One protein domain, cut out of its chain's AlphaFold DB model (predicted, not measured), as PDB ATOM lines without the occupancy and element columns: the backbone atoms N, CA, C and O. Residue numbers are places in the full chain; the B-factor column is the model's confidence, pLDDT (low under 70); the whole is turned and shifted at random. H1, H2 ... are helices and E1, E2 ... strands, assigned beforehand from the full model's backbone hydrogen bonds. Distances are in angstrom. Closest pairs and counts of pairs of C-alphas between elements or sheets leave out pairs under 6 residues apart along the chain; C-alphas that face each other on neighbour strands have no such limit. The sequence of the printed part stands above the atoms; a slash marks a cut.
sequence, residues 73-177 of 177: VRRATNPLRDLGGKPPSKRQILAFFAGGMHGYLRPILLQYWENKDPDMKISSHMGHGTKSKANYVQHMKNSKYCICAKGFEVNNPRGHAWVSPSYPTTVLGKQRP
ATOM      1  N   VAL A  73     -63.372  38.860   9.227       68.12
ATOM      2  CA  VAL A  73     -63.938  38.560   7.905       68.12
ATOM      3  C   VAL A  73     -64.260  39.865   7.172       68.12
ATOM      4  O   VAL A  73     -65.339  40.437   7.308       68.12
ATOM      5  N   ARG A  74     -63.329  40.332   6.331       65.88
ATOM      6  CA  ARG A  74     -63.491  41.596   5.582       65.88
ATOM      7  C   ARG A  74     -64.637  41.599   4.567       65.88
ATOM      8  O   ARG A  74     -65.126  42.671   4.211       65.88
ATOM      9  N   ARG A  75     -65.001  40.434   4.024       70.62
ATOM     10  CA  ARG A  75     -66.071  40.282   3.030       70.62
ATOM     11  C   ARG A  75     -66.858  39.015   3.316       70.62
ATOM     12  O   ARG A  75     -66.363  37.927   3.051       70.62
ATOM     13  N   ALA A  76     -68.096  39.166   3.779       75.81
ATOM     14  CA  ALA A  76     -68.989  38.032   4.017       75.81
ATOM     15  C   ALA A  76     -69.238  37.204   2.741       75.81
ATOM     16  O   ALA A  76     -69.316  35.985   2.801       75.81
ATOM     17  N   THR A  77     -69.288  37.856   1.575       83.62
ATOM     18  CA  THR A  77     -69.526  37.200   0.277       83.62
ATOM     19  C   THR A  77     -68.331  36.407  -0.255       83.62
ATOM     20  O   THR A  77     -68.503  35.550  -1.113       83.62
ATOM     21  N   ASN A  78     -67.115  36.689   0.221       78.12
ATOM     22  CA  ASN A  78     -65.920  35.924  -0.124       78.12
ATOM     23  C   ASN A  78     -64.928  35.973   1.050       78.12
ATOM     24  O   ASN A  78     -63.974  36.765   1.019       78.12
ATOM     25  N   PRO A  79     -65.153  35.148   2.088       72.88
ATOM     26  CA  PRO A  79     -64.361  35.179   3.314       72.88
ATOM     27  C   PRO A  79     -62.907  34.743   3.088       72.88
ATOM     28  O   PRO A  79     -62.024  35.127   3.850       72.88
ATOM     29  N   LEU A  80     -62.635  33.989   2.016       76.44
ATOM     30  CA  LEU A  80     -61.311  33.433   1.731       76.44
ATOM     31  C   LEU A  80     -60.398  34.382   0.944       76.44
ATOM     32  O   LEU A  80     -59.195  34.149   0.878       76.44
ATOM     33  N   ARG A  81     -60.937  35.459   0.358       74.19
ATOM     34  CA  ARG A  81     -60.212  36.357  -0.563       74.19
ATOM     35  C   ARG A  81     -58.869  36.849  -0.026       74.19
ATOM     36  O   ARG A  81     -57.893  36.948  -0.764       74.19
ATOM     37  N   ASP A  82     -58.851  37.215   1.248       69.88
ATOM     38  CA  ASP A  82     -57.686  37.820   1.880       69.88
ATOM     39  C   ASP A  82     -56.885  36.797   2.714       69.88
ATOM     40  O   ASP A  82     -55.831  37.148   3.241       69.88
ATOM     41  N   LEU A  83     -57.305  35.525   2.753       70.25
ATOM     42  CA  LEU A  83     -56.551  34.436   3.381       70.25
ATOM     43  C   LEU A  83     -55.332  34.023   2.535       70.25
ATOM     44  O   LEU A  83     -55.192  34.387   1.363       70.25
ATOM     45  N   GLY A  84     -54.411  33.285   3.156       72.12
ATOM     46  CA  GLY A  84     -53.180  32.797   2.526       72.12
ATOM     47  C   GLY A  84     -51.993  33.756   2.653       72.12
ATOM     48  O   GLY A  84     -52.005  34.688   3.448       72.12
ATOM     49  N   GLY A  85     -50.940  33.514   1.875       77.06
ATOM     50  CA  GLY A  85     -49.672  34.239   1.948       77.06
ATOM     51  C   GLY A  85     -48.512  33.361   1.489       77.06
ATOM     52  O   GLY A  85     -48.716  32.228   1.055       77.06
ATOM     53  N   LYS A  86     -47.281  33.868   1.587       77.94
ATOM     54  CA  LYS A  86     -46.099  33.037   1.314       77.94
ATOM     55  C   LYS A  86     -45.942  31.978   2.419       77.94
ATOM     56  O   LYS A  86     -46.293  32.264   3.572       77.94
ATOM     57  N   PRO A  87     -45.389  30.786   2.123       83.19
ATOM     58  CA  PRO A  87     -45.009  29.841   3.171       83.19
ATOM     59  C   PRO A  87     -43.985  30.494   4.117       83.19
ATOM     60  O   PRO A  87     -43.220  31.348   3.657       83.19
ATOM     61  N   PRO A  88     -43.928  30.111   5.408       77.75
ATOM     62  CA  PRO A  88     -43.066  30.763   6.405       77.75
ATOM     63  C   PRO A  88     -41.586  30.879   6.001       77.75
ATOM     64  O   PRO A  88     -40.925  31.870   6.324       77.75
ATOM     65  N   SER A  89     -41.073  29.911   5.233       84.81
ATOM     66  CA  SER A  89     -39.708  29.911   4.690       84.81
ATOM     67  C   SER A  89     -39.450  31.014   3.657       84.81
ATOM     68  O   SER A  89     -38.328  31.487   3.541       84.81
ATOM     69  N   LYS A  90     -40.481  31.471   2.935       88.19
ATOM     70  CA  LYS A  90     -40.384  32.512   1.893       88.19
ATOM     71  C   LYS A  90     -40.763  33.914   2.388       88.19
ATOM     72  O   LYS A  90     -40.746  34.867   1.604       88.19
ATOM     73  N   ARG A  91     -41.137  34.052   3.662       88.31
ATOM     74  CA  ARG A  91     -41.464  35.335   4.300       88.31
ATOM     75  C   ARG A  91     -40.190  36.056   4.721       88.31
ATOM     76  O   ARG A  91     -39.340  35.446   5.362       88.31
ATOM     77  N   GLN A  92     -40.092  37.324   4.331       90.31
ATOM     78  CA  GLN A  92     -38.897  38.154   4.521       90.31
ATOM     79  C   GLN A  92     -38.969  39.007   5.790       90.31
ATOM     80  O   GLN A  92     -37.939  39.367   6.326       90.31
ATOM     81  N   ILE A  93     -40.174  39.324   6.273       89.69
ATOM     82  CA  ILE A  93     -40.347  40.124   7.489       89.69
ATOM     83  C   ILE A  93     -40.417  39.160   8.676       89.69
ATOM     84  O   ILE A  93     -41.179  38.187   8.639       89.69
ATOM     85  N   LEU A  94     -39.641  39.414   9.725       90.00
ATOM     86  CA  LEU A  94     -39.682  38.635  10.956       90.00
ATOM     87  C   LEU A  94     -40.996  38.891  11.692       90.00
ATOM     88  O   LEU A  94     -41.798  37.971  11.852       90.00
ATOM     89  N   ALA A  95     -41.256  40.139  12.073       89.50
ATOM     90  CA  ALA A  95     -42.492  40.519  12.740       89.50
ATOM     91  C   ALA A  95     -43.061  41.832  12.206       89.50
ATOM     92  O   ALA A  95     -42.325  42.729  11.790       89.50
ATOM     93  N   PHE A  96     -44.386  41.945  12.248       88.75
ATOM     94  CA  PHE A  96     -45.102  43.154  11.858       88.75
ATOM     95  C   PHE A  96     -46.070  43.623  12.945       88.75
ATOM     96  O   PHE A  96     -46.718  42.816  13.617       88.75
ATOM     97  N   PHE A  97     -46.165  44.946  13.083       86.69
ATOM     98  CA  PHE A  97     -47.126  45.645  13.927       86.69
ATOM     99  C   PHE A  97     -47.514  46.975  13.283       86.69
ATOM    100  O   PHE A  97     -46.644  47.747  12.882       86.69
ATOM    101  N   ALA A  98     -48.814  47.262  13.261       85.06
ATOM    102  CA  ALA A  98     -49.330  48.603  13.023       85.06
ATOM    103  C   ALA A  98     -50.700  48.772  13.687       85.06
ATOM    104  O   ALA A  98     -51.594  47.949  13.463       85.06
ATOM    105  N   GLY A  99     -50.881  49.837  14.470       79.00
ATOM    106  CA  GLY A  99     -52.146  50.140  15.146       79.00
ATOM    107  C   GLY A  99     -52.016  51.272  16.162       79.00
ATOM    108  O   GLY A  99     -50.947  51.452  16.735       79.00
ATOM    109  N   GLY A 100     -53.110  52.001  16.417       78.06
ATOM    110  CA  GLY A 100     -53.112  53.283  17.132       78.06
ATOM    111  C   GLY A 100     -52.382  53.284  18.479       78.06
ATOM    112  O   GLY A 100     -52.243  52.254  19.139       78.06
ATOM    113  N   MET A 101     -51.899  54.446  18.922       83.75
ATOM    114  CA  MET A 101     -51.079  54.581  20.138       83.75
ATOM    115  C   MET A 101     -51.906  54.562  21.422       83.75
ATOM    116  O   MET A 101     -52.012  55.543  22.153       83.75
ATOM    117  N   HIS A 102     -52.500  53.407  21.693       77.56
ATOM    118  CA  HIS A 102     -53.357  53.168  22.842       77.56
ATOM    119  C   HIS A 102     -52.787  52.060  23.723       77.56
ATOM    120  O   HIS A 102     -52.455  50.981  23.240       77.56
ATOM    121  N   GLY A 103     -52.720  52.306  25.031       75.44
ATOM    122  CA  GLY A 103     -52.050  51.411  25.973       75.44
ATOM    123  C   GLY A 103     -50.542  51.666  26.056       75.44
ATOM    124  O   GLY A 103     -49.915  52.159  25.122       75.44
ATOM    125  N   TYR A 104     -49.949  51.334  27.201       83.62
ATOM    126  CA  TYR A 104     -48.567  51.710  27.522       83.62
ATOM    127  C   TYR A 104     -47.500  50.916  26.745       83.62
ATOM    128  O   TYR A 104     -46.375  51.383  26.602       83.62
ATOM    129  N   LEU A 105     -47.833  49.721  26.235       83.25
ATOM    130  CA  LEU A 105     -46.873  48.860  25.530       83.25
ATOM    131  C   LEU A 105     -46.604  49.308  24.090       83.25
ATOM    132  O   LEU A 105     -45.496  49.107  23.603       83.25
ATOM    133  N   ARG A 106     -47.585  49.903  23.400       86.75
ATOM    134  CA  ARG A 106     -47.439  50.277  21.981       86.75
ATOM    135  C   ARG A 106     -46.365  51.358  21.752       86.75
ATOM    136  O   ARG A 106     -45.541  51.159  20.864       86.75
ATOM    137  N   PRO A 107     -46.278  52.434  22.561       90.00
ATOM    138  CA  PRO A 107     -45.185  53.403  22.445       90.00
ATOM    139  C   PRO A 107     -43.810  52.791  22.728       90.00
ATOM    140  O   PRO A 107     -42.847  53.092  22.030       90.00
ATOM    141  N   ILE A 108     -43.725  51.886  23.712       90.81
ATOM    142  CA  ILE A 108     -42.488  51.158  24.026       90.81
ATOM    143  C   ILE A 108     -42.068  50.320  22.812       90.81
ATOM    144  O   ILE A 108     -40.925  50.395  22.380       90.81
ATOM    145  N   LEU A 109     -42.997  49.578  22.209       88.44
ATOM    146  CA  LEU A 109     -42.744  48.771  21.013       88.44
ATOM    147  C   LEU A 109     -42.096  49.592  19.883       88.44
ATOM    148  O   LEU A 109     -41.101  49.161  19.299       88.44
ATOM    149  N   LEU A 110     -42.634  50.783  19.604       90.56
ATOM    150  CA  LEU A 110     -42.079  51.684  18.594       90.56
ATOM    151  C   LEU A 110     -40.708  52.206  18.996       90.56
ATOM    152  O   LEU A 110     -39.773  52.135  18.207       90.56
ATOM    153  N   GLN A 111     -40.556  52.653  20.242       92.25
ATOM    154  CA  GLN A 111     -39.277  53.148  20.734       92.25
ATOM    155  C   GLN A 111     -38.157  52.116  20.553       92.25
ATOM    156  O   GLN A 111     -37.023  52.505  20.282       92.25
ATOM    157  N   TYR A 112     -38.439  50.819  20.695       91.62
ATOM    158  CA  TYR A 112     -37.432  49.765  20.559       91.62
ATOM    159  C   TYR A 112     -37.196  49.294  19.121       91.62
ATOM    160  O   TYR A 112     -36.049  48.987  18.800       91.62
ATOM    161  N   TRP A 113     -38.218  49.258  18.258       93.00
ATOM    162  CA  TRP A 113     -38.112  48.593  16.949       93.00
ATOM    163  C   TRP A 113     -38.487  49.438  15.731       93.00
ATOM    164  O   TRP A 113     -38.153  49.050  14.613       93.00
ATOM    165  N   GLU A 114     -39.147  50.584  15.895       91.44
ATOM    166  CA  GLU A 114     -39.504  51.432  14.755       91.44
ATOM    167  C   GLU A 114     -38.237  51.936  14.054       91.44
ATOM    168  O   GLU A 114     -37.411  52.625  14.649       91.44
ATOM    169  N   ASN A 115     -38.085  51.572  12.776       88.38
ATOM    170  CA  ASN A 115     -36.942  51.930  11.927       88.38
ATOM    171  C   ASN A 115     -35.563  51.529  12.491       88.38
ATOM    172  O   ASN A 115     -34.550  52.093  12.081       88.38
ATOM    173  N   LYS A 116     -35.514  50.568  13.421       91.62
ATOM    174  CA  LYS A 116     -34.272  50.122  14.076       91.62
ATOM    175  C   LYS A 116     -33.763  48.777  13.580       91.62
ATOM    176  O   LYS A 116     -32.560  48.545  13.612       91.62
ATOM    177  N   ASP A 117     -34.662  47.917  13.120       91.44
ATOM    178  CA  ASP A 117     -34.333  46.590  12.615       91.44
ATOM    179  C   ASP A 117     -34.994  46.405  11.235       91.44
ATOM    180  O   ASP A 117     -36.208  46.600  11.116       91.44
ATOM    181  N   PRO A 118     -34.220  46.086  10.179       89.31
ATOM    182  CA  PRO A 118     -34.746  45.934   8.823       89.31
ATOM    183  C   PRO A 118     -35.727  44.760   8.675       89.31
ATOM    184  O   PRO A 118     -36.603  44.814   7.808       89.31
ATOM    185  N   ASP A 119     -35.629  43.741   9.531       90.12
ATOM    186  CA  ASP A 119     -36.500  42.564   9.514       90.12
ATOM    187  C   ASP A 119     -37.785  42.785  10.332       90.12
ATOM    188  O   ASP A 119     -38.737  42.003  10.234       90.12
ATOM    189  N   MET A 120     -37.857  43.872  11.107       90.44
ATOM    190  CA  MET A 120     -39.001  44.229  11.944       90.44
ATOM    191  C   MET A 120     -39.783  45.384  11.325       90.44
ATOM    192  O   MET A 120     -39.339  46.531  11.278       90.44
ATOM    193  N   LYS A 121     -41.017  45.115  10.891       90.75
ATOM    194  CA  LYS A 121     -41.887  46.148  10.326       90.75
ATOM    195  C   LYS A 121     -42.874  46.658  11.371       90.75
ATOM    196  O   LYS A 121     -44.021  46.226  11.422       90.75
ATOM    197  N   ILE A 122     -42.413  47.583  12.205       90.12
ATOM    198  CA  ILE A 122     -43.195  48.170  13.299       90.12
ATOM    199  C   ILE A 122     -43.509  49.628  12.964       90.12
ATOM    200  O   ILE A 122     -42.597  50.391  12.651       90.12
ATOM    201  N   SER A 123     -44.783  50.016  13.007       87.38
ATOM    202  CA  SER A 123     -45.211  51.402  12.790       87.38
ATOM    203  C   SER A 123     -46.403  51.793  13.663       87.38
ATOM    204  O   SER A 123     -47.155  50.946  14.145       87.38
ATOM    205  N   SER A 124     -46.570  53.096  13.896       81.19
ATOM    206  CA  SER A 124     -47.630  53.628  14.757       81.19
ATOM    207  C   SER A 124     -49.026  53.490  14.150       81.19
ATOM    208  O   SER A 124     -49.896  52.859  14.728       81.19
ATOM    209  N   HIS A 125     -49.274  54.043  12.967       78.75
ATOM    210  CA  HIS A 125     -50.570  53.932  12.301       78.75
ATOM    211  C   HIS A 125     -50.383  53.792  10.803       78.75
ATOM    212  O   HIS A 125     -49.486  54.386  10.207       78.75
ATOM    213  N   MET A 126     -51.264  53.021  10.178       74.81
ATOM    214  CA  MET A 126     -51.338  52.965   8.726       74.81
ATOM    215  C   MET A 126     -52.498  53.840   8.279       74.81
ATOM    216  O   MET A 126     -53.609  53.698   8.782       74.81
ATOM    217  N   GLY A 127     -52.231  54.755   7.343       71.38
ATOM    218  CA  GLY A 127     -53.200  55.762   6.909       71.38
ATOM    219  C   GLY A 127     -54.542  55.175   6.458       71.38
ATOM    220  O   GLY A 127     -54.684  53.980   6.197       71.38
ATOM    221  N   HIS A 128     -55.561  56.012   6.326       69.75
ATOM    222  CA  HIS A 128     -56.870  55.548   5.874       69.75
ATOM    223  C   HIS A 128     -56.915  55.426   4.343       69.75
ATOM    224  O   HIS A 128     -56.359  56.247   3.619       69.75
ATOM    225  N   GLY A 129     -57.568  54.376   3.836       75.31
ATOM    226  CA  GLY A 129     -57.812  54.190   2.400       75.31
ATOM    227  C   GLY A 129     -57.456  52.804   1.862       75.31
ATOM    228  O   GLY A 129     -56.862  51.966   2.544       75.31
ATOM    229  N   THR A 130     -57.838  52.546   0.611       74.69
ATOM    230  CA  THR A 130     -57.706  51.225  -0.029       74.69
ATOM    231  C   THR A 130     -56.247  50.789  -0.192       74.69
ATOM    232  O   THR A 130     -55.934  49.629   0.067       74.69
ATOM    233  N   LYS A 131     -55.341  51.715  -0.543       80.25
ATOM    234  CA  LYS A 131     -53.899  51.430  -0.688       80.25
ATOM    235  C   LYS A 131     -53.262  51.005   0.635       80.25
ATOM    236  O   LYS A 131     -52.595  49.980   0.696       80.25
ATOM    237  N   SER A 132     -53.540  51.736   1.712       79.75
ATOM    238  CA  SER A 132     -53.052  51.394   3.051       79.75
ATOM    239  C   SER A 132     -53.581  50.037   3.530       79.75
ATOM    240  O   SER A 132     -52.821  49.193   4.001       79.75
ATOM    241  N   LYS A 133     -54.873  49.756   3.299       75.62
ATOM    242  CA  LYS A 133     -55.472  48.445   3.602       75.62
ATOM    243  C   LYS A 133     -54.827  47.298   2.820       75.62
ATOM    244  O   LYS A 133     -54.765  46.193   3.358       75.62
ATOM    245  N   ALA A 134     -54.399  47.533   1.578       78.69
ATOM    246  CA  ALA A 134     -53.701  46.545   0.759       78.69
ATOM    247  C   ALA A 134     -52.265  46.321   1.256       78.69
ATOM    248  O   ALA A 134     -51.863  45.176   1.450       78.69
ATOM    249  N   ASN A 135     -51.539  47.399   1.567       84.56
ATOM    250  CA  ASN A 135     -50.200  47.326   2.155       84.56
ATOM    251  C   ASN A 135     -50.215  46.591   3.502       84.56
ATOM    252  O   ASN A 135     -49.329  45.784   3.763       84.56
ATOM    253  N   TYR A 136     -51.256  46.795   4.318       82.19
ATOM    254  CA  TYR A 136     -51.429  46.079   5.589       82.19
ATOM    255  C   TYR A 136     -51.477  44.577   5.364       82.19
ATOM    256  O   TYR A 136     -50.725  43.817   5.970       82.19
ATOM    257  N   VAL A 137     -52.359  44.153   4.459       79.06
ATOM    258  CA  VAL A 137     -52.524  42.741   4.116       79.06
ATOM    259  C   VAL A 137     -51.217  42.177   3.575       79.06
ATOM    260  O   VAL A 137     -50.824  41.082   3.960       79.06
ATOM    261  N   GLN A 138     -50.510  42.929   2.737       84.94
ATOM    262  CA  GLN A 138     -49.244  42.482   2.174       84.94
ATOM    263  C   GLN A 138     -48.157  42.299   3.242       84.94
ATOM    264  O   GLN A 138     -47.454  41.288   3.218       84.94
ATOM    265  N   HIS A 139     -48.038  43.228   4.194       86.38
ATOM    266  CA  HIS A 139     -47.108  43.090   5.313       86.38
ATOM    267  C   HIS A 139     -47.449  41.873   6.170       86.38
ATOM    268  O   HIS A 139     -46.568  41.053   6.414       86.38
ATOM    269  N   MET A 140     -48.722  41.676   6.516       81.62
ATOM    270  CA  MET A 140     -49.175  40.485   7.245       81.62
ATOM    271  C   MET A 140     -48.821  39.187   6.508       81.62
ATOM    272  O   MET A 140     -48.217  38.289   7.086       81.62
ATOM    273  N   LYS A 141     -49.112  39.106   5.203       83.38
ATOM    274  CA  LYS A 141     -48.835  37.917   4.372       83.38
ATOM    275  C   LYS A 141     -47.346  37.621   4.175       83.38
ATOM    276  O   LYS A 141     -46.989  36.498   3.805       83.38
ATOM    277  N   ASN A 142     -46.484  38.618   4.372       87.31
ATOM    278  CA  ASN A 142     -45.036  38.510   4.204       87.31
ATOM    279  C   ASN A 142     -44.274  38.462   5.542       87.31
ATOM    280  O   ASN A 142     -43.047  38.372   5.504       87.31
ATOM    281  N   SER A 143     -44.980  38.490   6.681       87.88
ATOM    282  CA  SER A 143     -44.403  38.443   8.034       87.88
ATOM    283  C   SER A 143     -44.504  37.057   8.654       87.88
ATOM    284  O   SER A 143     -45.525  36.381   8.515       87.88
ATOM    285  N   LYS A 144     -43.446  36.602   9.327       86.62
ATOM    286  CA  LYS A 144     -43.449  35.313  10.037       86.62
ATOM    287  C   LYS A 144     -44.337  35.384  11.280       86.62
ATOM    288  O   LYS A 144     -45.131  34.473  11.485       86.62
ATOM    289  N   TYR A 145     -44.265  36.496  12.008       84.19
ATOM    290  CA  TYR A 145     -45.029  36.758  13.225       84.19
ATOM    291  C   TYR A 145     -45.838  38.057  13.134       84.19
ATOM    292  O   TYR A 145     -45.463  39.006  12.440       84.19
ATOM    293  N   CYS A 146     -46.946  38.109  13.872       78.94
ATOM    294  CA  CYS A 146     -47.714  39.326  14.116       78.94
ATOM    295  C   CYS A 146     -47.622  39.668  15.600       78.94
ATOM    296  O   CYS A 146     -47.832  38.804  16.453       78.94
ATOM    297  N   ILE A 147     -47.322  40.927  15.904       81.75
ATOM    298  CA  ILE A 147     -47.309  41.414  17.281       81.75
ATOM    299  C   ILE A 147     -48.672  42.035  17.575       81.75
ATOM    300  O   ILE A 147     -49.133  42.910  16.847       81.75
ATOM    301  N   CYS A 148     -49.302  41.611  18.669       76.50
ATOM    302  CA  CYS A 148     -50.560  42.175  19.158       76.50
ATOM    303  C   CYS A 148     -50.314  42.813  20.529       76.50
ATOM    304  O   CYS A 148     -50.450  42.168  21.566       76.50
ATOM    305  N   ALA A 149     -49.893  44.079  20.539       77.25
ATOM    306  CA  ALA A 149     -49.619  44.804  21.778       77.25
ATOM    307  C   ALA A 149     -50.915  45.327  22.433       77.25
ATOM    308  O   ALA A 149     -51.778  45.902  21.757       77.25
ATOM    309  N   LYS A 150     -51.015  45.161  23.763       73.88
ATOM    310  CA  LYS A 150     -52.166  45.562  24.596       73.88
ATOM    311  C   LYS A 150     -52.608  47.009  24.322       73.88
ATOM    312  O   LYS A 150     -51.773  47.909  24.279       73.88
ATOM    313  N   GLY A 151     -53.921  47.211  24.182       68.88
ATOM    314  CA  GLY A 151     -54.592  48.496  23.939       68.88
ATOM    315  C   GLY A 151     -56.108  48.311  23.748       68.88
ATOM    316  O   GLY A 151     -56.564  47.189  23.552       68.88
ATOM    317  N   PHE A 152     -56.901  49.387  23.771       60.78
ATOM    318  CA  PHE A 152     -58.374  49.289  23.689       60.78
ATOM    319  C   PHE A 152     -58.926  49.014  22.273       60.78
ATOM    320  O   PHE A 152     -60.122  48.827  22.092       60.78
ATOM    321  N   GLU A 153     -58.064  48.947  21.256       55.84
ATOM    322  CA  GLU A 153     -58.424  48.549  19.883       55.84
ATOM    323  C   GLU A 153     -58.120  47.073  19.580       55.84
ATOM    324  O   GLU A 153     -58.270  46.641  18.441       55.84
ATOM    325  N   VAL A 154     -57.630  46.314  20.568       49.03
ATOM    326  CA  VAL A 154     -57.227  44.905  20.384       49.03
ATOM    327  C   VAL A 154     -58.434  43.968  20.275       49.03
ATOM    328  O   VAL A 154     -58.291  42.902  19.698       49.03
ATOM    329  N   ASN A 155     -59.601  44.386  20.780       38.75
ATOM    330  CA  ASN A 155     -60.844  43.603  20.806       38.75
ATOM    331  C   ASN A 155     -61.927  44.169  19.867       38.75
ATOM    332  O   ASN A 155     -63.126  44.073  20.123       38.75
ATOM    333  N   ASN A 156     -61.504  44.892  18.834       37.88
ATOM    334  CA  ASN A 156     -62.393  45.388  17.800       37.88
ATOM    335  C   ASN A 156     -62.033  44.603  16.543       37.88
ATOM    336  O   ASN A 156     -60.857  44.642  16.185       37.88
ATOM    337  N   PRO A 157     -62.984  44.049  15.773       35.47
ATOM    338  CA  PRO A 157     -62.680  43.361  14.514       35.47
ATOM    339  C   PRO A 157     -61.956  44.253  13.493       35.47
ATOM    340  O   PRO A 157     -61.521  43.801  12.440       35.47
ATOM    341  N   ARG A 158     -61.785  45.549  13.782       36.75
ATOM    342  CA  ARG A 158     -60.934  46.497  13.050       36.75
ATOM    343  C   ARG A 158     -59.430  46.323  13.326       36.75
ATOM    344  O   ARG A 158     -58.631  46.773  12.509       36.75
ATOM    345  N   GLY A 159     -59.054  45.664  14.418       36.34
ATOM    346  CA  GLY A 159     -57.712  45.210  14.762       36.34
ATOM    347  C   GLY A 159     -57.369  43.975  13.938       36.34
ATOM    348  O   GLY A 159     -57.918  42.894  14.100       36.34
ATOM    349  N   HIS A 160     -56.509  44.172  12.955       40.53
ATOM    350  CA  HIS A 160     -56.222  43.220  11.895       40.53
ATOM    351  C   HIS A 160     -55.332  42.042  12.344       40.53
ATOM    352  O   HIS A 160     -54.218  41.882  11.845       40.53
ATOM    353  N   ALA A 161     -55.818  41.175  13.225       35.00
ATOM    354  CA  ALA A 161     -55.274  39.827  13.318       35.00
ATOM    355  C   ALA A 161     -55.836  39.011  12.139       35.00
ATOM    356  O   ALA A 161     -57.040  38.836  11.962       35.00
ATOM    357  N   TRP A 162     -54.946  38.608  11.237       37.75
ATOM    358  CA  TRP A 162     -55.281  37.759  10.100       37.75
ATOM    359  C   TRP A 162     -54.952  36.317  10.442       37.75
ATOM    360  O   TRP A 162     -53.872  36.040  10.962       37.75
ATOM    361  N   VAL A 163     -55.817  35.392  10.027       30.62
ATOM    362  CA  VAL A 163     -55.469  33.972   9.930       30.62
ATOM    363  C   VAL A 163     -54.500  33.804   8.755       30.62
ATOM    364  O   VAL A 163     -54.866  33.432   7.642       30.62
ATOM    365  N   SER A 164     -53.229  34.124   8.986       29.62
ATOM    366  CA  SER A 164     -52.165  33.338   8.373       29.62
ATOM    367  C   SER A 164     -52.038  32.070   9.219       29.62
ATOM    368  O   SER A 164     -51.992  32.194  10.440       29.62
ATOM    369  N   PRO A 165     -51.971  30.864   8.630       27.94
ATOM    370  CA  PRO A 165     -51.733  29.617   9.361       27.94
ATOM    371  C   PRO A 165     -50.276  29.552   9.855       27.94
ATOM    372  O   PRO A 165     -49.493  28.673   9.516       27.94
ATOM    373  N   SER A 166     -49.848  30.573  10.585       30.88
ATOM    374  CA  SER A 166     -48.485  30.784  11.040       30.88
ATOM    375  C   SER A 166     -48.564  31.190  12.498       30.88
ATOM    376  O   SER A 166     -48.730  32.356  12.836       30.88
ATOM    377  N   TYR A 167     -48.547  30.151  13.325       33.06
ATOM    378  CA  TYR A 167     -48.200  30.128  14.742       33.06
ATOM    379  C   TYR A 167     -47.121  31.162  15.132       33.06
ATOM    380  O   TYR A 167     -46.249  31.444  14.308       33.06
ATOM    381  N   PRO A 168     -46.986  31.546  16.415       38.00
ATOM    382  CA  PRO A 168     -47.967  31.959  17.414       38.00
ATOM    383  C   PRO A 168     -48.047  33.501  17.497       38.00
ATOM    384  O   PRO A 168     -47.083  34.214  17.207       38.00
ATOM    385  N   THR A 169     -49.177  34.040  17.959       41.38
ATOM    386  CA  THR A 169     -49.236  35.428  18.440       41.38
ATOM    387  C   THR A 169     -48.320  35.529  19.658       41.38
ATOM    388  O   THR A 169     -48.621  34.957  20.702       41.38
ATOM    389  N   THR A 170     -47.189  36.227  19.552       39.09
ATOM    390  CA  THR A 170     -46.407  36.549  20.753       39.09
ATOM    391  C   THR A 170     -47.114  37.702  21.448       39.09
ATOM    392  O   THR A 170     -46.990  38.863  21.053       39.09
ATOM    393  N   VAL A 171     -47.890  37.381  22.480       39.69
ATOM    394  CA  VAL A 171     -48.284  38.364  23.487       39.69
ATOM    395  C   VAL A 171     -47.016  38.670  24.279       39.69
ATOM    396  O   VAL A 171     -46.581  37.860  25.094       39.69
ATOM    397  N   LEU A 172     -46.375  39.810  24.014       31.72
ATOM    398  CA  LEU A 172     -45.268  40.310  24.835       31.72
ATOM    399  C   LEU A 172     -45.826  40.781  26.190       31.72
ATOM    400  O   LEU A 172     -45.978  41.972  26.449       31.72
ATOM    401  N   GLY A 173     -46.168  39.821  27.047       25.64
ATOM    402  CA  GLY A 173     -46.277  40.006  28.485       25.64
ATOM    403  C   GLY A 173     -44.879  39.877  29.071       25.64
ATOM    404  O   GLY A 173     -44.261  38.820  28.986       25.64
ATOM    405  N   LYS A 174     -44.342  40.970  29.614       24.41
ATOM    406  CA  LYS A 174     -43.028  40.995  30.257       24.41
ATOM    407  C   LYS A 174     -43.015  40.002  31.424       24.41
ATOM    408  O   LYS A 174     -43.601  40.280  32.465       24.41
ATOM    409  N   GLN A 175     -42.307  38.888  31.265       24.39
ATOM    410  CA  GLN A 175     -41.801  38.115  32.393       24.39
ATOM    411  C   GLN A 175     -40.725  38.985  33.057       24.39
ATOM    412  O   GLN A 175     -39.765  39.408  32.409       24.39
ATOM    413  N   ARG A 176     -40.911  39.338  34.328       21.66
ATOM    414  CA  ARG A 176     -39.800  39.737  35.194       21.66
ATOM    415  C   ARG A 176     -39.725  38.733  36.349       21.66
ATOM    416  O   ARG A 176     -40.785  38.223  36.708       21.66
ATOM    417  N   PRO A 177     -38.500  38.415  36.803       29.22
ATOM    418  CA  PRO A 177     -38.225  37.365  37.782       29.22
ATOM    419  C   PRO A 177     -38.909  37.618  39.124       29.22
ATOM    420  O   PRO A 177     -39.145  38.807  39.446       29.22
TER     421      PRO A 177
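This is residues 73 to 177 of the 177 residues of an uncharacterized protein of Coptis chinensis (UniProt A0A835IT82). With little regular structure, a small parallel sheet, E2 E1 E3, stands between H1 and H2, with long unnamed stretches at both ends. Of 105 printed residues, 36 are in named elements, mixed in class: E1, 93 to 98; H1, 105 to 113; E2, 120 to 123; H2, 130 to 142; E3, 143 to 146. It is compact, spanning 46 by 31 by 26 A, radius of gyration of the C-alphas 13.9 A.

In E1, find O 95 2.9 A from N 121 of E2 and O 94 2.9 A from N 145 of E3, within hydrogen-bond range, as is every O i to N i+4 pair in both helices. H1 and H2 are on opposite faces, at heights over the sheet of 9.1 A and 10.6 A. E1, H1, E2 and, split, E2, H2, E3 are strand-helix-strand units with right-handed crossovers.

Find C-alpha 93 (-40.347, 40.124, 7.489), opening E1, and C-alpha 146 (-47.714, 39.326, 14.116), closing E3.

Residues 151 to 177 are under pLDDT 70.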